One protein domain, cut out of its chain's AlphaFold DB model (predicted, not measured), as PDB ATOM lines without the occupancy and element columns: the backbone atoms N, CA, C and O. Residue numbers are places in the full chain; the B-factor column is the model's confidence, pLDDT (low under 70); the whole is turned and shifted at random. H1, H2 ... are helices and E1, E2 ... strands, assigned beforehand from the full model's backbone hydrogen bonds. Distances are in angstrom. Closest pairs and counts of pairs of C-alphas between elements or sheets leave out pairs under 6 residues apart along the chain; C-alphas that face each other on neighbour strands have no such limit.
ATOM      1  N   SER A  89      40.824 -19.567  13.388       40.03
ATOM      2  CA  SER A  89      40.570 -19.346  11.971       40.03
ATOM      3  C   SER A  89      40.409 -17.843  11.723       40.03
ATOM      4  O   SER A  89      39.760 -17.100  12.474       40.03
ATOM      5  N   GLN A  90      41.150 -17.372  10.729       38.69
ATOM      6  CA  GLN A  90      41.035 -16.048  10.148       38.69
ATOM      7  C   GLN A  90      40.501 -16.282   8.752       38.69
ATOM      8  O   GLN A  90      41.195 -16.852   7.919       38.69
ATOM      9  N   LEU A  91      39.265 -15.868   8.518       41.91
ATOM     10  CA  LEU A  91      38.774 -15.690   7.167       41.91
ATOM     11  C   LEU A  91      38.398 -14.223   7.055       41.91
ATOM     12  O   LEU A  91      37.600 -13.746   7.850       41.91
ATOM     13  N   ILE A  92      39.066 -13.496   6.170       34.69
ATOM     14  CA  ILE A  92      38.705 -12.131   5.799       34.69
ATOM     15  C   ILE A  92      38.586 -12.191   4.286       34.69
ATOM     16  O   ILE A  92      39.608 -12.226   3.604       34.69
ATOM     17  N   TRP A  93      37.361 -12.265   3.771       31.81
ATOM     18  CA  TRP A  93      37.146 -12.241   2.326       31.81
ATOM     19  C   TRP A  93      36.898 -10.827   1.809       31.81
ATOM     20  O   TRP A  93      36.535  -9.921   2.556       31.81
ATOM     21  N   ARG A  94      37.195 -10.613   0.525       29.06
ATOM     22  CA  ARG A  94      37.306  -9.306  -0.122       29.06
ATOM     23  C   ARG A  94      36.485  -9.301  -1.417       29.06
ATOM     24  O   ARG A  94      37.065  -9.447  -2.482       29.06
ATOM     25  N   ARG A  95      35.168  -9.082  -1.294       28.11
ATOM     26  CA  ARG A  95      34.272  -8.294  -2.182       28.11
ATOM     27  C   ARG A  95      32.870  -8.212  -1.542       28.11
ATOM     28  O   ARG A  95      32.460  -9.206  -0.970       28.11
ATOM     29  N   SER A  96      32.254  -7.018  -1.597       36.41
ATOM     30  CA  SER A  96      30.935  -6.518  -1.104       36.41
ATOM     31  C   SER A  96      30.329  -7.035   0.217       36.41
ATOM     32  O   SER A  96      29.790  -6.223   0.961       36.41
ATOM     33  N   THR A  97      30.450  -8.318   0.552       36.91
ATOM     34  CA  THR A  97      30.090  -8.928   1.837       36.91
ATOM     35  C   THR A  97      31.343  -9.501   2.497       36.91
ATOM     36  O   THR A  97      31.865 -10.559   2.145       36.91
ATOM     37  N   ARG A  98      31.917  -8.776   3.463       43.53
ATOM     38  CA  ARG A  98      33.105  -9.268   4.176       43.53
ATOM     39  C   ARG A  98      32.664 -10.110   5.363       43.53
ATOM     40  O   ARG A  98      32.375  -9.582   6.432       43.53
ATOM     41  N   THR A  99      32.638 -11.429   5.169       42.16
ATOM     42  CA  THR A  99      32.427 -12.383   6.262       42.16
ATOM     43  C   THR A  99      33.730 -12.593   7.040       42.16
ATOM     44  O   THR A  99      34.722 -13.050   6.469       42.16
ATOM     45  N   VAL A 100      33.738 -12.319   8.346       45.88
ATOM     46  CA  VAL A 100      34.830 -12.666   9.264       45.88
ATOM     47  C   VAL A 100      34.370 -13.742  10.236       45.88
ATOM     48  O   VAL A 100      33.521 -13.501  11.081       45.88
ATOM     49  N   ARG A 101      34.948 -14.943  10.159       44.78
ATOM     50  CA  ARG A 101      34.610 -16.069  11.050       44.78
ATOM     51  C   ARG A 101      35.652 -16.228  12.161       44.78
ATOM     52  O   ARG A 101      36.853 -16.119  11.918       44.78
ATOM     53  N   ARG A 102      35.203 -16.488  13.389       50.06
ATOM     54  CA  ARG A 102      36.030 -16.684  14.587       50.06
ATOM     55  C   ARG A 102      35.420 -17.754  15.489       50.06
ATOM     56  O   ARG A 102      34.263 -17.659  15.836       50.06
ATOM     57  N   SER A 103      36.208 -18.686  15.999       47.91
ATOM     58  CA  SER A 103      35.833 -19.534  17.143       47.91
ATOM     59  C   SER A 103      36.158 -18.853  18.471       47.91
ATOM     60  O   SER A 103      37.261 -18.333  18.668       47.91
ATOM     61  N   SER A 104      35.208 -18.827  19.402       47.09
ATOM     62  CA  SER A 104      35.434 -18.331  20.764       47.09
ATOM     63  C   SER A 104      34.548 -19.053  21.769       47.09
ATOM     64  O   SER A 104      33.396 -19.345  21.466       47.09
ATOM     65  N   ASN A 105      35.062 -19.259  22.983       50.53
ATOM     66  CA  ASN A 105      34.231 -19.669  24.112       50.53
ATOM     67  C   ASN A 105      33.394 -18.465  24.587       50.53
ATOM     68  O   ASN A 105      33.962 -17.373  24.729       50.53
ATOM     69  N   PRO A 106      32.086 -18.634  24.838       47.66
ATOM     70  CA  PRO A 106      31.238 -17.566  25.360       47.66
ATOM     71  C   PRO A 106      31.735 -17.084  26.735       47.66
ATOM     72  O   PRO A 106      32.275 -17.858  27.523       47.66
ATOM     73  N   GLY A 107      31.610 -15.778  26.999       46.91
ATOM     74  CA  GLY A 107      31.859 -15.187  28.323       46.91
ATOM     75  C   GLY A 107      33.313 -15.124  28.820       46.91
ATOM     76  O   GLY A 107      33.524 -14.762  29.970       46.91
ATOM     77  N   ARG A 108      34.341 -15.447  28.014       48.94
ATOM     78  CA  ARG A 108      35.753 -15.331  28.450       48.94
ATOM     79  C   ARG A 108      36.571 -14.351  27.610       48.94
ATOM     80  O   ARG A 108      36.820 -14.574  26.425       48.94
ATOM     81  N   LEU A 109      37.106 -13.320  28.265       43.47
ATOM     82  CA  LEU A 109      38.128 -12.434  27.704       43.47
ATOM     83  C   LEU A 109      39.456 -13.196  27.527       43.47
ATOM     84  O   LEU A 109      40.157 -13.497  28.491       43.47
ATOM     85  N   ARG A 110      39.862 -13.482  26.281       44.78
ATOM     86  CA  ARG A 110      41.256 -13.870  25.993       44.78
ATOM     87  C   ARG A 110      42.115 -12.614  25.820       44.78
ATOM     88  O   ARG A 110      42.084 -11.970  24.771       44.78
ATOM     89  N   ARG A 111      42.923 -12.334  26.848       40.84
ATOM     90  CA  ARG A 111      43.711 -11.111  27.121       40.84
ATOM     91  C   ARG A 111      44.638 -10.562  26.017       40.84
ATOM     92  O   ARG A 111      45.166  -9.479  26.211       40.84
ATOM     93  N   LYS A 112      44.880 -11.239  24.883       39.78
ATOM     94  CA  LYS A 112      45.865 -10.760  23.876       39.78
ATOM     95  C   LYS A 112      45.446 -10.791  22.395       39.78
ATOM     96  O   LYS A 112      46.225 -10.361  21.552       39.78
ATOM     97  N   GLY A 113      44.231 -11.226  22.033       44.62
ATOM     98  CA  GLY A 113      43.869 -11.334  20.601       44.62
ATOM     99  C   GLY A 113      42.387 -11.264  20.214       44.62
ATOM    100  O   GLY A 113      42.073 -11.397  19.031       44.62
ATOM    101  N   LEU A 114      41.457 -11.105  21.163       46.09
ATOM    102  CA  LEU A 114      40.032 -10.883  20.852       46.09
ATOM    103  C   LEU A 114      39.801  -9.451  20.349       46.09
ATOM    104  O   LEU A 114      39.342  -9.253  19.228       46.09
ATOM    105  N   VAL A 115      40.271  -8.494  21.147       51.59
ATOM    106  CA  VAL A 115      40.061  -7.049  20.989       51.59
ATOM    107  C   VAL A 115      40.615  -6.514  19.664       51.59
ATOM    108  O   VAL A 115      40.024  -5.651  19.033       51.59
ATOM    109  N   ARG A 116      41.706  -7.095  19.146       61.88
ATOM    110  CA  ARG A 116      42.355  -6.612  17.914       61.88
ATOM    111  C   ARG A 116      41.478  -6.685  16.657       61.88
ATOM    112  O   ARG A 116      41.742  -5.933  15.728       61.88
ATOM    113  N   ARG A 117      40.498  -7.597  16.578       68.31
ATOM    114  CA  ARG A 117      39.705  -7.783  15.344       68.31
ATOM    115  C   ARG A 117      38.482  -6.890  15.293       68.31
ATOM    116  O   ARG A 117      38.251  -6.299  14.253       68.31
ATOM    117  N   GLU A 118      37.752  -6.769  16.392       77.00
ATOM    118  CA  GLU A 118      36.611  -5.850  16.477       77.00
ATOM    119  C   GLU A 118      37.115  -4.412  16.355       77.00
ATOM    120  O   GLU A 118      36.621  -3.688  15.507       77.00
ATOM    121  N   ASN A 119      38.243  -4.073  16.998       79.62
ATOM    122  CA  ASN A 119      38.930  -2.795  16.767       79.62
ATOM    123  C   ASN A 119      39.321  -2.572  15.295       79.62
ATOM    124  O   ASN A 119      39.381  -1.439  14.829       79.62
ATOM    125  N   ARG A 120      39.664  -3.645  14.566       79.31
ATOM    126  CA  ARG A 120      40.012  -3.565  13.142       79.31
ATOM    127  C   ARG A 120      38.767  -3.411  12.273       79.31
ATOM    128  O   ARG A 120      38.852  -2.726  11.263       79.31
ATOM    129  N   ILE A 121      37.651  -4.047  12.633       80.50
ATOM    130  CA  ILE A 121      36.364  -3.853  11.957       80.50
ATOM    131  C   ILE A 121      35.902  -2.409  12.170       80.50
ATOM    132  O   ILE A 121      35.610  -1.735  11.187       80.50
ATOM    133  N   ASP A 122      35.969  -1.908  13.406       82.31
ATOM    134  CA  ASP A 122      35.656  -0.517  13.744       82.31
ATOM    135  C   ASP A 122      36.481   0.440  12.886       82.31
ATOM    136  O   ASP A 122      35.930   1.197  12.094       82.31
ATOM    137  N   GLY A 123      37.810   0.315  12.929       82.00
ATOM    138  CA  GLY A 123      38.694   1.239  12.221       82.00
ATOM    139  C   GLY A 123      38.656   1.150  10.688       82.00
ATOM    140  O   GLY A 123      39.063   2.103  10.022       82.00
ATOM    141  N   LEU A 124      38.224   0.020  10.114       80.25
ATOM    142  CA  LEU A 124      38.141  -0.161   8.658       80.25
ATOM    143  C   LEU A 124      36.764   0.170   8.078       80.25
ATOM    144  O   LEU A 124      36.718   0.585   6.922       80.25
ATOM    145  N   PHE A 125      35.683  -0.058   8.828       78.19
ATOM    146  CA  PHE A 125      34.317  -0.014   8.297       78.19
ATOM    147  C   PHE A 125      33.395   0.937   9.050       78.19
ATOM    148  O   PHE A 125      32.651   1.653   8.399       78.19
ATOM    149  N   LEU A 126      33.424   0.959  10.387       81.25
ATOM    150  CA  LEU A 126      32.416   1.691  11.166       81.25
ATOM    151  C   LEU A 126      32.851   3.131  11.480       81.25
ATOM    152  O   LEU A 126      32.081   4.065  11.272       81.25
ATOM    153  N   ASP A 127      34.103   3.330  11.906       81.94
ATOM    154  CA  ASP A 127      34.629   4.633  12.347       81.94
ATOM    155  C   ASP A 127      34.829   5.621  11.184       81.94
ATOM    156  O   ASP A 127      34.804   6.831  11.382       81.94
ATOM    157  N   LYS A 128      35.052   5.112   9.965       77.94
ATOM    158  CA  LYS A 128      35.293   5.913   8.747       77.94
ATOM    159  C   LYS A 128      34.087   5.921   7.806       77.94
ATOM    160  O   LYS A 128      34.256   5.950   6.588       77.94
ATOM    161  N   SER A 129      32.886   5.848   8.375       74.75
ATOM    162  CA  SER A 129      31.651   5.907   7.598       74.75
ATOM    163  C   SER A 129      31.487   7.305   6.999       74.75
ATOM    164  O   SER A 129      31.546   8.309   7.709       74.75
ATOM    165  N   THR A 130      31.309   7.364   5.685       76.94
ATOM    166  CA  THR A 130      30.989   8.590   4.927       76.94
ATOM    167  C   THR A 130      29.691   8.344   4.164       76.94
ATOM    168  O   THR A 130      29.368   7.174   3.974       76.94
ATOM    169  N   PRO A 131      28.955   9.374   3.706       73.31
ATOM    170  CA  PRO A 131      27.704   9.180   2.962       73.31
ATOM    171  C   PRO A 131      27.832   8.202   1.781       73.31
ATOM    172  O   PRO A 131      26.920   7.423   1.533       73.31
ATOM    173  N   ASP A 132      28.998   8.183   1.126       73.56
ATOM    174  CA  ASP A 132      29.295   7.307  -0.015       73.56
ATOM    175  C   ASP A 132      29.799   5.907   0.382       73.56
ATOM    176  O   ASP A 132      29.865   4.998  -0.444       73.56
ATOM    177  N   ASN A 133      30.216   5.720   1.637       75.25
ATOM    178  CA  ASN A 133      30.852   4.494   2.111       75.25
ATOM    179  C   ASN A 133      30.300   4.121   3.488       75.25
ATOM    180  O   ASN A 133      30.927   4.386   4.521       75.25
ATOM    181  N   ILE A 134      29.108   3.527   3.475       80.81
ATOM    182  CA  ILE A 134      28.374   3.101   4.667       80.81
ATOM    183  C   ILE A 134      28.307   1.578   4.686       80.81
ATOM    184  O   ILE A 134      28.058   0.937   3.664       80.81
ATOM    185  N   PHE A 135      28.526   0.997   5.862       82.19
ATOM    186  CA  PHE A 135      28.509  -0.445   6.048       82.19
ATOM    187  C   PHE A 135      27.572  -0.856   7.178       82.19
ATOM    188  O   PHE A 135      27.564  -0.253   8.250       82.19
ATOM    189  N   HIS A 136      26.854  -1.948   6.957       82.00
ATOM    190  CA  HIS A 136      26.088  -2.666   7.958       82.00
ATOM    191  C   HIS A 136      26.892  -3.874   8.440       82.00
ATOM    192  O   HIS A 136      27.507  -4.580   7.641       82.00
ATOM    193  N   LEU A 137      26.918  -4.090   9.756       81.62
ATOM    194  CA  LEU A 137      27.622  -5.197  10.392       81.62
ATOM    195  C   LEU A 137      26.635  -6.070  11.168       81.62
ATOM    196  O   LEU A 137      26.115  -5.656  12.200       81.62
ATOM    197  N   GLU A 138      26.485  -7.317  10.743       79.06
ATOM    198  CA  GLU A 138      25.724  -8.338  11.462       79.06
ATOM    199  C   GLU A 138      26.678  -9.302  12.159       79.06
ATOM    200  O   GLU A 138      27.737  -9.652  11.632       79.06
ATOM    201  N   THR A 139      26.328  -9.753  13.363       76.69
ATOM    202  CA  THR A 139      27.173 -10.674  14.128       76.69
ATOM    203  C   THR A 139      26.383 -11.882  14.584       76.69
ATOM    204  O   THR A 139      25.661 -11.810  15.568       76.69
ATOM    205  N   TYR A 140      26.628 -13.025  13.956       72.69
ATOM    206  CA  TYR A 140      25.968 -14.278  14.299       72.69
ATOM    207  C   TYR A 140      26.867 -15.147  15.167       72.69
ATOM    208  O   TYR A 140      28.097 -15.138  15.038       72.69
ATOM    209  N   ARG A 141      26.254 -15.957  16.026       70.81
ATOM    210  CA  ARG A 141      26.928 -17.049  16.729       70.81
ATOM    211  C   ARG A 141      26.296 -18.380  16.348       70.81
ATOM    212  O   ARG A 141      25.080 -18.514  16.381       70.81
ATOM    213  N   SER A 142      27.127 -19.366  16.015       67.56
ATOM    214  CA  SER A 142      26.669 -20.731  15.782       67.56
ATOM    215  C   SER A 142      26.151 -21.329  17.083       67.56
ATOM    216  O   SER A 142      26.829 -21.269  18.111       67.56
ATOM    217  N   GLN A 143      24.985 -21.966  17.021       63.59
ATOM    218  CA  GLN A 143      24.473 -22.751  18.145       63.59
ATOM    219  C   GLN A 143      25.258 -24.064  18.316       63.59
ATOM    220  O   GLN A 143      25.472 -24.521  19.437       63.59
ATOM    221  N   GLY A 144      25.753 -24.633  17.210       58.12
ATOM    222  CA  GLY A 144      26.510 -25.883  17.200       58.12
ATOM    223  C   GLY A 144      27.984 -25.750  17.594       58.12
ATOM    224  O   GLY A 144      28.628 -24.717  17.379       58.12
ATOM    225  N   SER A 145      28.528 -26.846  18.133       57.38
ATOM    226  CA  SER A 145      29.951 -27.001  18.452       57.38
ATOM    227  C   SER A 145      30.784 -27.332  17.206       57.38
ATOM    228  O   SER A 145      30.412 -28.185  16.399       57.38
ATOM    229  N   ILE A 146      31.955 -26.703  17.069       58.41
ATOM    230  CA  ILE A 146      32.896 -26.918  15.945       58.41
ATOM    231  C   ILE A 146      33.566 -28.299  16.003       58.41
ATOM    232  O   ILE A 146      34.006 -28.852  14.986       58.41
ATOM    233  N   SER A 147      33.675 -28.867  17.202       53.22
ATOM    234  CA  SER A 147      34.285 -30.171  17.425       53.22
ATOM    235  C   SER A 147      33.577 -30.923  18.545       53.22
ATOM    236  O   SER A 147      33.105 -30.322  19.507       53.22
ATOM    237  N   VAL A 148      33.582 -32.252  18.454       50.94
ATOM    238  CA  VAL A 148      33.157 -33.154  19.538       50.94
ATOM    239  C   VAL A 148      34.035 -32.948  20.782       50.94
ATOM    240  O   VAL A 148      33.565 -33.058  21.904       50.94
ATOM    241  N   THR A 149      35.302 -32.568  20.585       44.22
ATOM    242  CA  THR A 149      36.300 -32.408  21.657       44.22
ATOM    243  C   THR A 149      36.379 -30.988  22.230       44.22
ATOM    244  O   THR A 149      37.036 -30.771  23.241       44.22
ATOM    245  N   ALA A 150      35.770 -29.992  21.580       51.38
ATOM    246  CA  ALA A 150      35.846 -28.602  22.018       51.38
ATOM    247  C   ALA A 150      34.515 -27.899  21.761       51.38
ATOM    248  O   ALA A 150      34.186 -27.660  20.601       51.38
ATOM    249  N   SER A 151      33.818 -27.518  22.838       54.16
ATOM    250  CA  SER A 151      32.558 -26.751  22.868       54.16
ATOM    251  C   SER A 151      32.728 -25.287  22.429       54.16
ATOM    252  O   SER A 151      32.232 -24.347  23.049       54.16
ATOM    253  N   GLN A 152      33.489 -25.069  21.360       62.78
ATOM    254  CA  GLN A 152      33.716 -23.754  20.782       62.78
ATOM    255  C   GLN A 152      32.580 -23.432  19.818       62.78
ATOM    256  O   GLN A 152      32.310 -24.206  18.899       62.78
ATOM    257  N   GLN A 153      31.970 -22.264  20.002       65.31
ATOM    258  CA  GLN A 153      31.006 -21.686  19.070       65.31
ATOM    259  C   GLN A 153      31.729 -20.755  18.086       65.31
ATOM    260  O   GLN A 153      32.706 -20.078  18.437       65.31
ATOM    261  N   LEU A 154      31.261 -20.719  16.838       67.44
ATOM    262  CA  LEU A 154      31.719 -19.790  15.810       67.44
ATOM    263  C   LEU A 154      30.931 -18.492  15.897       67.44
ATOM    264  O   LEU A 154      29.733 -18.467  15.670       67.44
ATOM    265  N   ARG A 155      31.628 -17.392  16.141       71.81
ATOM    266  CA  ARG A 155      31.167 -16.034  15.892       71.81
ATOM    267  C   ARG A 155      31.525 -15.629  14.463       71.81
ATOM    268  O   ARG A 155      32.697 -15.653  14.088       71.81
ATOM    269  N   CYS A 156      30.530 -15.268  13.673       70.56
ATOM    270  CA  CYS A 156      30.694 -14.744  12.325       70.56
ATOM    271  C   CYS A 156      30.265 -13.278  12.306       70.56
ATOM    272  O   CYS A 156      29.261 -12.931  12.913       70.56
ATOM    273  N   TYR A 157      31.024 -12.440  11.616       76.00
ATOM    274  CA  TYR A 157      30.719 -11.039  11.361       76.00
ATOM    275  C   TYR A 157      30.449 -10.900   9.865       76.00
ATOM    276  O   TYR A 157      31.288 -11.342   9.083       76.00
ATOM    277  N   PHE A 158      29.338 -10.307   9.458       74.19
ATOM    278  CA  PHE A 158      29.024 -10.029   8.059       74.19
ATOM    279  C   PHE A 158      28.981  -8.527   7.874       74.19
ATOM    280  O   PHE A 158      28.179  -7.861   8.511       74.19
ATOM    281  N   VAL A 159      29.873  -8.000   7.038       75.94
ATOM    282  CA  VAL A 159      29.885  -6.577   6.695       75.94
ATOM    283  C   VAL A 159      29.349  -6.410   5.282       75.94
ATOM    284  O   VAL A 159      30.023  -6.833   4.342       75.94
ATOM    285  N   THR A 160      28.177  -5.804   5.132       76.06
ATOM    286  CA  THR A 160      27.544  -5.466   3.848       76.06
ATOM    287  C   THR A 160      27.624  -3.958   3.620       76.06
ATOM    288  O   THR A 160      27.562  -3.189   4.573       76.06
ATOM    289  N   GLY A 161      27.793  -3.507   2.377       77.75
ATOM    290  CA  GLY A 161      27.640  -2.081   2.052       77.75
ATOM    291  C   GLY A 161      26.161  -1.692   2.044       77.75
ATOM    292  O   GLY A 161      25.356  -2.455   1.514       77.75
ATOM    293  N   CYS A 162      25.821  -0.543   2.624       78.44
ATOM    294  CA  CYS A 162      24.469   0.013   2.576       78.44
ATOM    295  C   CYS A 162      24.320   0.943   1.371       78.44
ATOM    296  O   CYS A 162      25.257   1.661   1.020       78.44
ATOM    297  N   ASN A 163      23.130   0.972   0.786       78.00
ATOM    298  CA  ASN A 163      22.732   1.899  -0.255       78.00
ATOM    299  C   ASN A 163      21.535   2.724   0.227       78.00
ATOM    300  O   ASN A 163      20.378   2.326   0.087       78.00
ATOM    301  N   PHE A 164      21.831   3.887   0.798       78.69
ATOM    302  CA  PHE A 164      20.800   4.813   1.238       78.69
ATOM    303  C   PHE A 164      20.323   5.684   0.071       78.69
ATOM    304  O   PHE A 164      21.142   6.106  -0.750       78.69
ATOM    305  N   PRO A 165      19.015   5.978  -0.014       75.12
ATOM    306  CA  PRO A 165      18.519   6.917  -1.006       75.12
ATOM    307  C   PRO A 165      19.150   8.304  -0.786       75.12
ATOM    308  O   PRO A 165      19.383   8.699   0.362       75.12
ATOM    309  N   PRO A 166      19.449   9.055  -1.864       68.56
ATOM    310  CA  PRO A 166      19.996  10.400  -1.745       68.56
ATOM    311  C   PRO A 166      19.025  11.280  -0.956       68.56
ATOM    312  O   PRO A 166      17.811  11.147  -1.107       68.56
ATOM    313  N   ALA A 167      19.562  12.171  -0.117       63.94
ATOM    314  CA  ALA A 167      18.770  13.026   0.759       63.94
ATOM    315  C   ALA A 167      17.735  13.827  -0.049       63.94
ATOM    316  O   ALA A 167      18.059  14.832  -0.682       63.94
ATOM    317  N   SER A 168      16.478  13.384  -0.035       54.66
ATOM    318  CA  SER A 168      15.376  14.165  -0.573       54.66
ATOM    319  C   SER A 168      15.086  15.288   0.414       54.66
ATOM    320  O   SER A 168      14.673  15.040   1.548       54.66
ATOM    321  N   ALA A 169      15.318  16.531   0.000       55.09
ATOM    322  CA  ALA A 169      14.885  17.692   0.758       55.09
ATOM    323  C   ALA A 169      13.348  17.703   0.809       55.09
ATOM    324  O   ALA A 169      12.704  18.072  -0.170       55.09
ATOM    325  N   SER A 170      12.737  17.294   1.922       49.03
ATOM    326  CA  SER A 170      11.305  17.532   2.122       49.03
ATOM    327  C   SER A 170      10.932  17.750   3.588       49.03
ATOM    328  O   SER A 170      10.853  16.804   4.365       49.03
ATOM    329  N   SER A 171      10.674  19.034   3.868       48.03
ATOM    330  CA  SER A 171       9.698  19.654   4.785       48.03
ATOM    331  C   SER A 171       9.536  19.120   6.211       48.03
ATOM    332  O   SER A 171       9.148  17.972   6.353       48.03
ATOM    333  N   ASP A 172       9.690  20.022   7.197       53.25
ATOM    334  CA  ASP A 172       9.001  20.285   8.497       53.25
ATOM    335  C   ASP A 172       8.217  19.187   9.271       53.25
ATOM    336  O   ASP A 172       7.645  19.437  10.330       53.25
ATOM    337  N   ARG A 173       8.155  17.952   8.777       62.00
ATOM    338  CA  ARG A 173       7.495  16.787   9.365       62.00
ATOM    339  C   ARG A 173       8.559  15.798   9.828       62.00
ATOM    340  O   ARG A 173       9.654  15.737   9.278       62.00
ATOM    341  N   ARG A 174       8.211  15.006  10.846       66.12
ATOM    342  CA  ARG A 174       9.085  13.965  11.406       66.12
ATOM    343  C   ARG A 174       9.608  13.043  10.306       66.12
ATOM    344  O   ARG A 174       8.826  12.539   9.504       66.12
ATOM    345  N   THR A 175      10.911  12.788  10.337       71.88
ATOM    346  CA  THR A 175      11.624  11.912   9.406       71.88
ATOM    347  C   THR A 175      10.995  10.516   9.387       71.88
ATOM    348  O   THR A 175      10.943   9.852  10.429       71.88
ATOM    349  N   ASP A 176      10.502  10.076   8.224       77.69
ATOM    350  CA  ASP A 176       9.960   8.726   8.033       77.69
ATOM    351  C   ASP A 176      11.094   7.745   7.725       77.69
ATOM    352  O   ASP A 176      11.796   7.875   6.717       77.69
ATOM    353  N   ILE A 177      11.242   6.734   8.585       80.44
ATOM    354  CA  ILE A 177      12.291   5.723   8.481       80.44
ATOM    355  C   ILE A 177      12.255   4.996   7.132       80.44
ATOM    356  O   ILE A 177      13.307   4.654   6.605       80.44
ATOM    357  N   ARG A 178      11.073   4.790   6.536       78.94
ATOM    358  CA  ARG A 178      10.935   4.037   5.277       78.94
ATOM    359  C   ARG A 178      11.541   4.768   4.082       78.94
ATOM    360  O   ARG A 178      11.948   4.125   3.124       78.94
ATOM    361  N   THR A 179      11.625   6.093   4.163       75.75
ATOM    362  CA  THR A 179      12.174   6.936   3.093       75.75
ATOM    363  C   THR A 179      13.689   7.076   3.208       75.75
ATOM    364  O   THR A 179      14.358   7.274   2.204       75.75
ATOM    365  N   VAL A 180      14.239   6.962   4.419       75.44
ATOM    366  CA  VAL A 180      15.665   7.200   4.699       75.44
ATOM    367  C   VAL A 180      16.471   5.922   4.927       75.44
ATOM    368  O   VAL A 180      17.644   6.014   5.271       75.44
ATOM    369  N   SER A 181      15.866   4.741   4.786       74.44
ATOM    370  CA  SER A 181      16.509   3.467   5.136       74.44
ATOM    371  C   SER A 181      16.940   2.638   3.935       74.44
ATOM    372  O   SER A 181      16.382   2.726   2.848       74.44
ATOM    373  N   ASP A 182      17.933   1.791   4.189       78.75
ATOM    374  CA  ASP A 182      18.424   0.735   3.303       78.75
ATOM    375  C   ASP A 182      17.373  -0.398   3.163       78.75
ATOM    376  O   ASP A 182      16.624  -0.643   4.121       78.75
ATOM    377  N   PRO A 183      17.314  -1.155   2.043       72.00
ATOM    378  CA  PRO A 183      16.302  -2.196   1.839       72.00
ATOM    379  C   PRO A 183      16.417  -3.374   2.821       72.00
ATOM    380  O   PRO A 183      15.533  -4.224   2.887       72.00
ATOM    381  N   VAL A 184      17.462  -3.423   3.657       69.12
ATOM    382  CA  VAL A 184      17.534  -4.333   4.815       69.12
ATOM    383  C   VAL A 184      16.357  -4.123   5.778       69.12
ATOM    384  O   VAL A 184      15.883  -5.091   6.379       69.12
ATOM    385  N   LEU A 185      15.830  -2.898   5.884       76.50
ATOM    386  CA  LEU A 185      14.693  -2.591   6.751       76.50
ATOM    387  C   LEU A 185      13.404  -3.322   6.325       76.50
ATOM    388  O   LEU A 185      12.559  -3.605   7.169       76.50
ATOM    389  N   GLU A 186      13.263  -3.713   5.057       74.00
ATOM    390  CA  GLU A 186      12.087  -4.457   4.573       74.00
ATOM    391  C   GLU A 186      11.948  -5.839   5.230       74.00
ATOM    392  O   GLU A 186      10.852  -6.394   5.327       74.00
ATOM    393  N   LYS A 187      13.060  -6.399   5.718       74.00
ATOM    394  CA  LYS A 187      13.083  -7.683   6.430       74.00
ATOM    395  C   LYS A 187      12.761  -7.540   7.918       74.00
ATOM    396  O   LYS A 187      12.618  -8.560   8.599       74.00
ATOM    397  N   ALA A 188      12.679  -6.315   8.439       78.75
ATOM    398  CA  ALA A 188      12.412  -6.064   9.847       78.75
ATOM    399  C   ALA A 188      10.975  -6.464  10.225       78.75
ATOM    400  O   ALA A 188      10.040  -6.388   9.426       78.75
ATOM    401  N   SER A 189      10.787  -6.919  11.463       80.25
ATOM    402  CA  SER A 189       9.455  -7.158  12.026       80.25
ATOM    403  C   SER A 189       8.734  -5.843  12.346       80.25
ATOM    404  O   SER A 189       9.382  -4.835  12.622       80.25
ATOM    405  N   GLU A 190       7.395  -5.865  12.377       80.31
ATOM    406  CA  GLU A 190       6.554  -4.696  12.710       80.31
ATOM    407  C   GLU A 190       7.004  -4.022  14.018       80.31
ATOM    408  O   GLU A 190       7.201  -2.817  14.078       80.31
ATOM    409  N   ASN A 191       7.297  -4.824  15.043       80.44
ATOM    410  CA  ASN A 191       7.788  -4.339  16.332       80.44
ATOM    411  C   ASN A 191       9.141  -3.607  16.213       80.44
ATOM    412  O   ASN A 191       9.378  -2.583  16.844       80.44
ATOM    413  N   THR A 192      10.046  -4.102  15.366       81.25
ATOM    414  CA  THR A 192      11.325  -3.421  15.113       81.25
ATOM    415  C   THR A 192      11.109  -2.096  14.374       81.25
ATOM    416  O   THR A 192      11.773  -1.107  14.690       81.25
ATOM    417  N   LEU A 193      10.143  -2.056  13.450       83.44
ATOM    418  CA  LEU A 193       9.741  -0.845  12.731       83.44
ATOM    419  C   LEU A 193       9.067   0.200  13.626       83.44
ATOM    420  O   LEU A 193       9.100   1.371  13.276       83.44
ATOM    421  N   GLU A 194       8.493  -0.177  14.767       84.25
ATOM    422  CA  GLU A 194       7.970   0.780  15.752       84.25
ATOM    423  C   GLU A 194       9.085   1.376  16.626       84.25
ATOM    424  O   GLU A 194       9.064   2.563  16.963       84.25
ATOM    425  N   ILE A 195      10.092   0.570  16.976       85.69
ATOM    426  CA  ILE A 195      11.181   0.983  17.873       85.69
ATOM    427  C   ILE A 195      12.177   1.904  17.166       85.69
ATOM    428  O   ILE A 195      12.591   2.917  17.730       85.69
ATOM    429  N   TYR A 196      12.588   1.567  15.941       87.44
ATOM    430  CA  TYR A 196      13.648   2.307  15.252       87.44
ATOM    431  C   TYR A 196      13.314   3.790  15.000       87.44
ATOM    432  O   TYR A 196      14.159   4.624  15.332       87.44
ATOM    433  N   PRO A 197      12.115   4.173  14.513       86.50
ATOM    434  CA  PRO A 197      11.737   5.579  14.358       86.50
ATOM    435  C   PRO A 197      11.751   6.344  15.676       86.50
ATOM    436  O   PRO A 197      12.207   7.482  15.724       86.50
ATOM    437  N   ARG A 198      11.297   5.709  16.766       86.75
ATOM    438  CA  ARG A 198      11.279   6.329  18.092       86.75
ATOM    439  C   ARG A 198      12.688   6.690  18.554       86.75
ATOM    440  O   ARG A 198      12.927   7.822  18.969       86.75
ATOM    441  N   VAL A 199      13.620   5.744  18.442       87.25
ATOM    442  CA  VAL A 199      15.029   5.983  18.776       87.25
ATOM    443  C   VAL A 199      15.625   7.038  17.841       87.25
ATOM    444  O   VAL A 199      16.327   7.928  18.309       87.25
ATOM    445  N   MET A 200      15.298   7.001  16.547       85.25
ATOM    446  CA  MET A 200      15.769   7.977  15.560       85.25
ATOM    447  C   MET A 200      15.346   9.415  15.908       85.25
ATOM    448  O   MET A 200      16.198  10.300  15.949       85.25
ATOM    449  N   TRP A 201      14.075   9.650  16.250       87.88
ATOM    450  CA  TRP A 201      13.585  10.981  16.650       87.88
ATOM    451  C   TRP A 201      14.200  11.469  17.968       87.88
ATOM    452  O   TRP A 201      14.496  12.657  18.128       87.88
ATOM    453  N   ASN A 202      14.443  10.553  18.910       87.81
ATOM    454  CA  ASN A 202      15.132  10.885  20.157       87.81
ATOM    455  C   ASN A 202      16.582  11.323  19.888       87.81
ATOM    456  O   ASN A 202      17.044  12.304  20.468       87.81
ATOM    457  N   VAL A 203      17.283  10.640  18.978       87.00
ATOM    458  CA  VAL A 203      18.655  10.991  18.569       87.00
ATOM    459  C   VAL A 203      18.702  12.318  17.819       87.00
ATOM    460  O   VAL A 203      19.684  13.043  17.931       87.00
ATOM    461  N   GLU A 204      17.665  12.672  17.064       84.56
ATOM    462  CA  GLU A 204      17.589  13.975  16.397       84.56
ATOM    463  C   GLU A 204      17.568  15.119  17.420       84.56
ATOM    464  O   GLU A 204      18.338  16.077  17.304       84.56
ATOM    465  N   SER A 205      16.777  14.938  18.482       84.69
ATOM    466  CA  SER A 205      16.575  15.918  19.553       84.69
ATOM    467  C   SER A 205      17.755  16.017  20.535       84.69
ATOM    468  O   SER A 205      17.916  17.038  21.200       84.69
ATOM    469  N   TRP A 206      18.561  14.958  20.677       81.56
ATOM    470  CA  TRP A 206      19.632  14.859  21.678       81.56
ATOM    471  C   TRP A 206      21.025  14.900  21.025       81.56
ATOM    472  O   TRP A 206      21.226  14.495  19.882       81.56
ATOM    473  N   TYR A 207      22.030  15.390  21.758       78.44
ATOM    474  CA  TYR A 207      23.426  15.400  21.287       78.44
ATOM    475  C   TYR A 207      24.186  14.102  21.606       78.44
ATOM    476  O   TYR A 207      25.192  13.806  20.965       78.44
ATOM    477  N   GLY A 208      23.717  13.330  22.592       83.06
ATOM    478  CA  GLY A 208      24.342  12.081  23.034       83.06
ATOM    479  C   GLY A 208      23.721  10.822  22.414       83.06
ATOM    480  O   GLY A 208      22.670  10.898  21.776       83.06
ATOM    481  N   PRO A 209      24.347   9.647  22.616       86.31
ATOM    482  CA  PRO A 209      23.759   8.374  22.221       86.31
ATOM    483  C   PRO A 209      22.491   8.093  23.038       86.31
ATOM    484  O   PRO A 209      22.484   8.221  24.263       86.31
ATOM    485  N   VAL A 210      21.429   7.670  22.359       87.25
ATOM    486  CA  VAL A 210      20.170   7.243  22.975       87.25
ATOM    487  C   VAL A 210      20.191   5.728  23.103       87.25
ATOM    488  O   VAL A 210      20.456   5.025  22.129       87.25
ATOM    489  N   ILE A 211      19.918   5.226  24.305       88.12
ATOM    490  CA  ILE A 211      19.931   3.797  24.616       88.12
ATOM    491  C   ILE A 211      18.547   3.399  25.126       88.12
ATOM    492  O   ILE A 211      18.107   3.882  26.166       88.12
ATOM    493  N   GLU A 212      17.890   2.480  24.423       86.50
ATOM    494  CA  GLU A 212      16.639   1.862  24.858       86.50
ATOM    495  C   GLU A 212      16.851   0.367  25.127       86.50
ATOM    496  O   GLU A 212      17.459  -0.357  24.334       86.50
ATOM    497  N   VAL A 213      16.362  -0.097  26.280       86.19
ATOM    498  CA  VAL A 213      16.465  -1.493  26.724       86.19
ATOM    499  C   VAL A 213      15.072  -2.093  26.791       86.19
ATOM    500  O   VAL A 213      14.183  -1.542  27.442       86.19
ATOM    501  N   PHE A 214      14.913  -3.250  26.166       84.81
ATOM    502  CA  PHE A 214      13.669  -3.998  26.153       84.81
ATOM    503  C   PHE A 214      13.885  -5.391  26.727       84.81
ATOM    504  O   PHE A 214      14.869  -6.064  26.411       84.81
ATOM    505  N   GLU A 215      12.957  -5.823  27.572       83.31
ATOM    506  CA  GLU A 215      12.947  -7.184  28.105       83.31
ATOM    507  C   GLU A 215      12.097  -8.069  27.198       83.31
ATOM    508  O   GLU A 215      10.969  -7.701  26.851       83.31
ATOM    509  N   VAL A 216      12.658  -9.210  26.795       79.12
ATOM    510  CA  VAL A 216      11.966 -10.185  25.955       79.12
ATOM    511  C   VAL A 216      11.079 -11.052  26.843       79.12
ATOM    512  O   VAL A 216      11.544 -11.662  27.806       79.12
ATOM    513  N   GLU A 217       9.784 -11.092  26.550       77.38
ATOM    514  CA  GLU A 217       8.818 -11.881  27.313       77.38
ATOM    515  C   GLU A 217       9.144 -13.378  27.229       77.38
ATOM    516  O   GLU A 217       9.300 -13.927  26.147       77.38
ATOM    517  N   GLY A 218       9.241 -14.053  28.378       70.19
ATOM    518  CA  GLY A 218       9.515 -15.495  28.433       70.19
ATOM    519  C   GLY A 218      10.995 -15.883  28.329       70.19
ATOM    520  O   GLY A 218      11.317 -17.054  28.517       70.19
ATOM    521  N   SER A 219      11.901 -14.921  28.131       77.12
ATOM    522  CA  SER A 219      13.348 -15.148  28.095       77.12
ATOM    523  C   SER A 219      14.085 -14.278  29.122       77.12
ATOM    524  O   SER A 219      13.578 -13.270  29.607       77.12
ATOM    525  N   ARG A 220      15.318 -14.665  29.477       77.50
ATOM    526  CA  ARG A 220      16.250 -13.791  30.225       77.50
ATOM    527  C   ARG A 220      16.997 -12.823  29.303       77.50
ATOM    528  O   ARG A 220      17.874 -12.087  29.757       77.50
ATOM    529  N   GLU A 221      16.689 -12.858  28.012       80.12
ATOM    530  CA  GLU A 221      17.298 -12.012  27.001       80.12
ATOM    531  C   GLU A 221      16.785 -10.574  27.079       80.12
ATOM    532  O   GLU A 221      15.624 -10.287  27.381       80.12
ATOM    533  N   ARG A 222      17.702  -9.645  26.805       82.06
ATOM    534  CA  ARG A 222      17.419  -8.215  26.741       82.06
ATOM    535  C   ARG A 222      17.845  -7.699  25.385       82.06
ATOM    536  O   ARG A 222      18.989  -7.899  24.977       82.06
ATOM    537  N   ARG A 223      16.941  -6.992  24.714       83.00
ATOM    538  CA  ARG A 223      17.221  -6.318  23.451       83.00
ATOM    539  C   ARG A 223      17.666  -4.892  23.744       83.00
ATOM    540  O   ARG A 223      16.939  -4.119  24.360       83.00
ATOM    541  N   LEU A 224      18.876  -4.565  23.309       85.31
ATOM    542  CA  LEU A 224      19.477  -3.245  23.455       85.31
ATOM    543  C   LEU A 224      19.452  -2.545  22.096       85.31
ATOM    544  O   LEU A 224      20.045  -3.051  21.144       85.31
ATOM    545  N   VAL A 225      18.779  -1.401  22.003       87.94
ATOM    546  CA  VAL A 225      18.766  -0.563  20.798       87.94
ATOM    547  C   VAL A 225      19.487   0.735  21.120       87.94
ATOM    548  O   VAL A 225      19.151   1.416  22.086       87.94
ATOM    549  N   ILE A 226      20.510   1.053  20.331       88.81
ATOM    550  CA  ILE A 226      21.341   2.237  20.536       88.81
ATOM    551  C   ILE A 226      21.332   3.053  19.256       88.81
ATOM    552  O   ILE A 226      21.714   2.547  18.202       88.81
ATOM    553  N   GLY A 227      20.922   4.311  19.362       88.56
ATOM    554  CA  GLY A 227      20.991   5.279  18.279       88.56
ATOM    555  C   GLY A 227      22.015   6.366  18.588       88.56
ATOM    556  O   GLY A 227      22.101   6.851  19.714       88.56
ATOM    557  N   TYR A 228      22.805   6.751  17.592       88.38
ATOM    558  CA  TYR A 228      23.759   7.854  17.689       88.38
ATOM    559  C   TYR A 228      23.996   8.465  16.304       88.38
ATOM    560  O   TYR A 228      23.795   7.807  15.285       88.38
ATOM    561  N   LYS A 229      24.417   9.734  16.264       85.31
ATOM    562  CA  LYS A 229      24.714  10.447  15.011       85.31
ATOM    563  C   LYS A 229      26.015   9.925  14.393       85.31
ATOM    564  O   LYS A 229      26.973   9.634  15.113       85.31
ATOM    565  N   MET A 230      26.057   9.830  13.064       82.81
ATOM    566  CA  MET A 230      27.251   9.395  12.330       82.81
ATOM    567  C   MET A 230      28.459  10.271  12.702       82.81
ATOM    568  O   MET A 230      28.349  11.492  12.762       82.81
ATOM    569  N   GLY A 231      29.598   9.641  13.003       79.56
ATOM    570  CA  GLY A 231      30.811  10.331  13.464       79.56
ATOM    571  C   GLY A 231      30.804  10.764  14.938       79.56
ATOM    572  O   GLY A 231      31.829  11.223  15.434       79.56
ATOM    573  N   GLY A 232      29.694  10.590  15.666       77.62
ATOM    574  CA  GLY A 232      29.595  10.964  17.083       77.62
ATOM    575  C   GLY A 232      30.284   9.995  18.049       77.62
ATOM    576  O   GLY A 232      30.581  10.361  19.184       77.62
ATOM    577  N   THR A 233      30.556   8.759  17.625       80.81
ATOM    578  CA  THR A 233      31.270   7.761  18.433       80.81
ATOM    579  C   THR A 233      32.341   7.063  17.600       80.81
ATOM    580  O   THR A 233      32.204   6.929  16.387       80.81
ATOM    581  N   SER A 234      33.420   6.625  18.253       82.94
ATOM    582  CA  SER A 234      34.451   5.784  17.637       82.94
ATOM    583  C   SER A 234      34.669   4.535  18.478       82.94
ATOM    584  O   SER A 234      34.537   4.570  19.704       82.94
ATOM    585  N   LYS A 235      34.992   3.420  17.818       83.44
ATOM    586  CA  LYS A 235      35.264   2.115  18.441       83.44
ATOM    587  C   LYS A 235      34.118   1.575  19.304       83.44
ATOM    588  O   LYS A 235      34.330   0.826  20.260       83.44
ATOM    589  N   PHE A 236      32.890   1.983  18.997       85.06
ATOM    590  CA  PHE A 236      31.737   1.698  19.845       85.06
ATOM    591  C   PHE A 236      31.416   0.199  19.906       85.06
ATOM    592  O   PHE A 236      31.167  -0.353  20.978       85.06
ATOM    593  N   PHE A 237      31.501  -0.491  18.770       84.00
ATOM    594  CA  PHE A 237      31.226  -1.923  18.682       84.00
ATOM    595  C   PHE A 237      32.255  -2.769  19.443       84.00
ATOM    596  O   PHE A 237      31.878  -3.660  20.213       84.00
ATOM    597  N   SER A 238      33.549  -2.475  19.305       84.19
ATOM    598  CA  SER A 238      34.581  -3.161  20.088       84.19
ATOM    599  C   SER A 238      34.471  -2.886  21.590       84.19
ATOM    600  O   SER A 238      34.667  -3.803  22.394       84.19
ATOM    601  N   ALA A 239      34.105  -1.664  21.990       85.56
ATOM    602  CA  ALA A 239      33.843  -1.325  23.386       85.56
ATOM    603  C   ALA A 239      32.655  -2.118  23.957       85.56
ATOM    604  O   ALA A 239      32.779  -2.705  25.033       85.56
ATOM    605  N   LEU A 240      31.545  -2.216  23.217       84.38
ATOM    606  CA  LEU A 240      30.382  -3.016  23.616       84.38
ATOM    607  C   LEU A 240      30.714  -4.499  23.750       84.38
ATOM    608  O   LEU A 240      30.335  -5.141  24.726       84.38
ATOM    609  N   SER A 241      31.463  -5.051  22.800       80.56
ATOM    610  CA  SER A 241      31.875  -6.450  22.864       80.56
ATOM    611  C   SER A 241      32.781  -6.716  24.072       80.56
ATOM    612  O   SER A 241      32.603  -7.715  24.776       80.56
ATOM    613  N   ASN A 242      33.697  -5.794  24.387       80.25
ATOM    614  CA  ASN A 242      34.506  -5.873  25.603       80.25
ATOM    615  C   ASN A 242      33.643  -5.824  26.866       80.25
ATOM    616  O   ASN A 242      33.881  -6.611  27.781       80.25
ATOM    617  N   LEU A 243      32.634  -4.950  26.902       82.31
ATOM    618  CA  LEU A 243      31.702  -4.842  28.022       82.31
ATOM    619  C   LEU A 243      30.905  -6.137  28.210       82.31
ATOM    620  O   LEU A 243      30.822  -6.645  29.323       82.31
ATOM    621  N   TYR A 244      30.392  -6.726  27.129       79.38
ATOM    622  CA  TYR A 244      29.707  -8.018  27.197       79.38
ATOM    623  C   TYR A 244      30.622  -9.103  27.753       79.38
ATOM    624  O   TYR A 244      30.246  -9.809  28.686       79.38
ATOM    625  N   HIS A 245      31.854  -9.190  27.253       74.56
ATOM    626  CA  HIS A 245      32.822 -10.152  27.764       74.56
ATOM    627  C   HIS A 245      33.203  -9.909  29.226       74.56
ATOM    628  O   HIS A 245      33.435 -10.876  29.947       74.56
ATOM    629  N   PHE A 246      33.264  -8.652  29.665       76.44
ATOM    630  CA  PHE A 246      33.520  -8.295  31.058       76.44
ATOM    631  C   PHE A 246      32.365  -8.728  31.967       76.44
ATOM    632  O   PHE A 246      32.589  -9.374  32.987       76.44
ATOM    633  N   CYS A 247      31.125  -8.470  31.554       78.56
ATOM    634  CA  CYS A 247      29.918  -8.863  32.280       78.56
ATOM    635  C   CYS A 247      29.565 -10.355  32.140       78.56
ATOM    636  O   CYS A 247      28.508 -10.771  32.602       78.56
ATOM    637  N   SER A 248      30.410 -11.168  31.492       74.44
ATOM    638  CA  SER A 248      30.111 -12.569  31.140       74.44
ATOM    639  C   SER A 248      28.821 -12.745  30.319       74.44
ATOM    640  O   SER A 248      28.243 -13.829  30.275       74.44
ATOM    641  N   LEU A 249      28.394 -11.686  29.630       75.69
ATOM    642  CA  LEU A 249      27.274 -11.679  28.701       75.69
ATOM    643  C   LEU A 249      27.744 -12.063  27.296       75.69
ATOM    644  O   LEU A 249      28.919 -11.942  26.927       75.69
ATOM    645  N   TYR A 250      26.803 -12.521  26.482       68.31
ATOM    646  CA  TYR A 250      27.031 -12.798  25.075       68.31
ATOM    647  C   TYR A 250      25.802 -12.387  24.266       68.31
ATOM    648  O   TYR A 250      24.675 -12.535  24.716       68.31
ATOM    649  N   SER A 251      26.033 -11.862  23.064       66.56
ATOM    650  CA  SER A 251      24.977 -11.694  22.065       66.56
ATOM    651  C   SER A 251      24.501 -13.067  21.578       66.56
ATOM    652  O   SER A 251      25.308 -13.868  21.080       66.56
ATOM    653  N   ALA A 252      23.215 -13.330  21.763       60.34
ATOM    654  CA  ALA A 252      22.477 -14.367  21.065       60.34
ATOM    655  C   ALA A 252      21.779 -13.692  19.876       60.34
ATOM    656  O   ALA A 252      21.235 -12.611  20.061       60.34
ATOM    657  N   GLN A 253      21.921 -14.317  18.703       53.22
ATOM    658  CA  GLN A 253      21.323 -13.990  17.399       53.22
ATOM    659  C   GLN A 253      21.302 -12.514  16.970       53.22
ATOM    660  O   GLN A 253      20.475 -11.719  17.458       53.22
TER     661      GLN A 253
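What this domain is: This is residues 89 to 253 of the 253 residues of an uncharacterized protein of Fibroporia radiculosa (UniProt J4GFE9). Two lobes stand next to each other: in one, helix H1 covers one face of a three-stranded antiparallel sheet, E1 E3 E2, and H5 packs side by side with H1; in the other, the longest helix, H4, packs on the hairpin E4 and E5, with the short helices H2 and H3 near it. The long links E2 to E3 and E3 to H2 reach out at the two ends of the longest axis. The printed part has 165 residues, with five named helices and five named strands in the order E1 H1 E2 E3 H2 H3 H4 E4 E5 H5, and its class is mixed, helices and strands. It is compact, with a radius of gyration of the C-alphas of 17.5 A and spans of 60 by 40 by 28 A.

How they stand to each other: Residues 91 to 92 pair antiparallel with residues 100 to 101 of E1, residues 97 to 104. E1 is the antiparallel neighbour of E3, residues 153 to 161, with N 100 and O 157 2.7 A apart. E3 forms a hairpin with E2, residues 135 to 141, where N 138 and O 158 are 2.9 A apart. H1, residues 115 to 126, is on this sheet at a height of 9.7 A, in two layers, a helix on one face of a sheet; it runs along the strands, at 3 degrees to E3 on the local plane. E1, H1 and E2 form a split strand-helix-strand unit, two strands running the same way with E3 between them, and its crossover is right-handed. H2, residues 177 to 180, is close to but not clearly touching H4, residues 190 to 205; their closest C-alphas, of Ile 177 and Pro 197, are 5.9 A apart. H3, residues 183 to 187, is likewise close to but not clearly touching H4, with the C-alphas of Leu 185 and Leu 193 closest at 8.0 A. E4, residues 210 to 216, and E5, residues 222 to 227, form a hairpin, with N 212 and O 225 2.9 A apart. The closest C-alphas of H4 and E5, of Val 199 and Gly 227, are 6.0 A apart. H5, residues 236 to 246, touches H1 at a shallow tilt of 24 degrees, opposite ways; the C-alphas of Glu 118 and Ser 238 are closest at 4.9 A. Each O i to N i+4 pair is within hydrogen-bond range in H1 and H5, 10 of 12 in H4 and 0 of 1 in H3, where 2 of 2 O i to N i+3 pairs are; H2 is too short for an i+4 pair.

Where its parts are: E1 begins at C-alpha 97, (30.090, -8.928, 1.837). E3 is 26.2 A long and H4 23.9 A. H5 ends at C-alpha 246, (33.520, -8.295, 31.058).

The domain as a whole: The C-alphas farthest apart, of Thr 149 and Ser 171, are 60.9 A apart. The printed part has no cut. Its mean pLDDT is 70.4; residues 89 to 117, 142 to 154, 166 to 174, 184 and 250 to 253 are under 70.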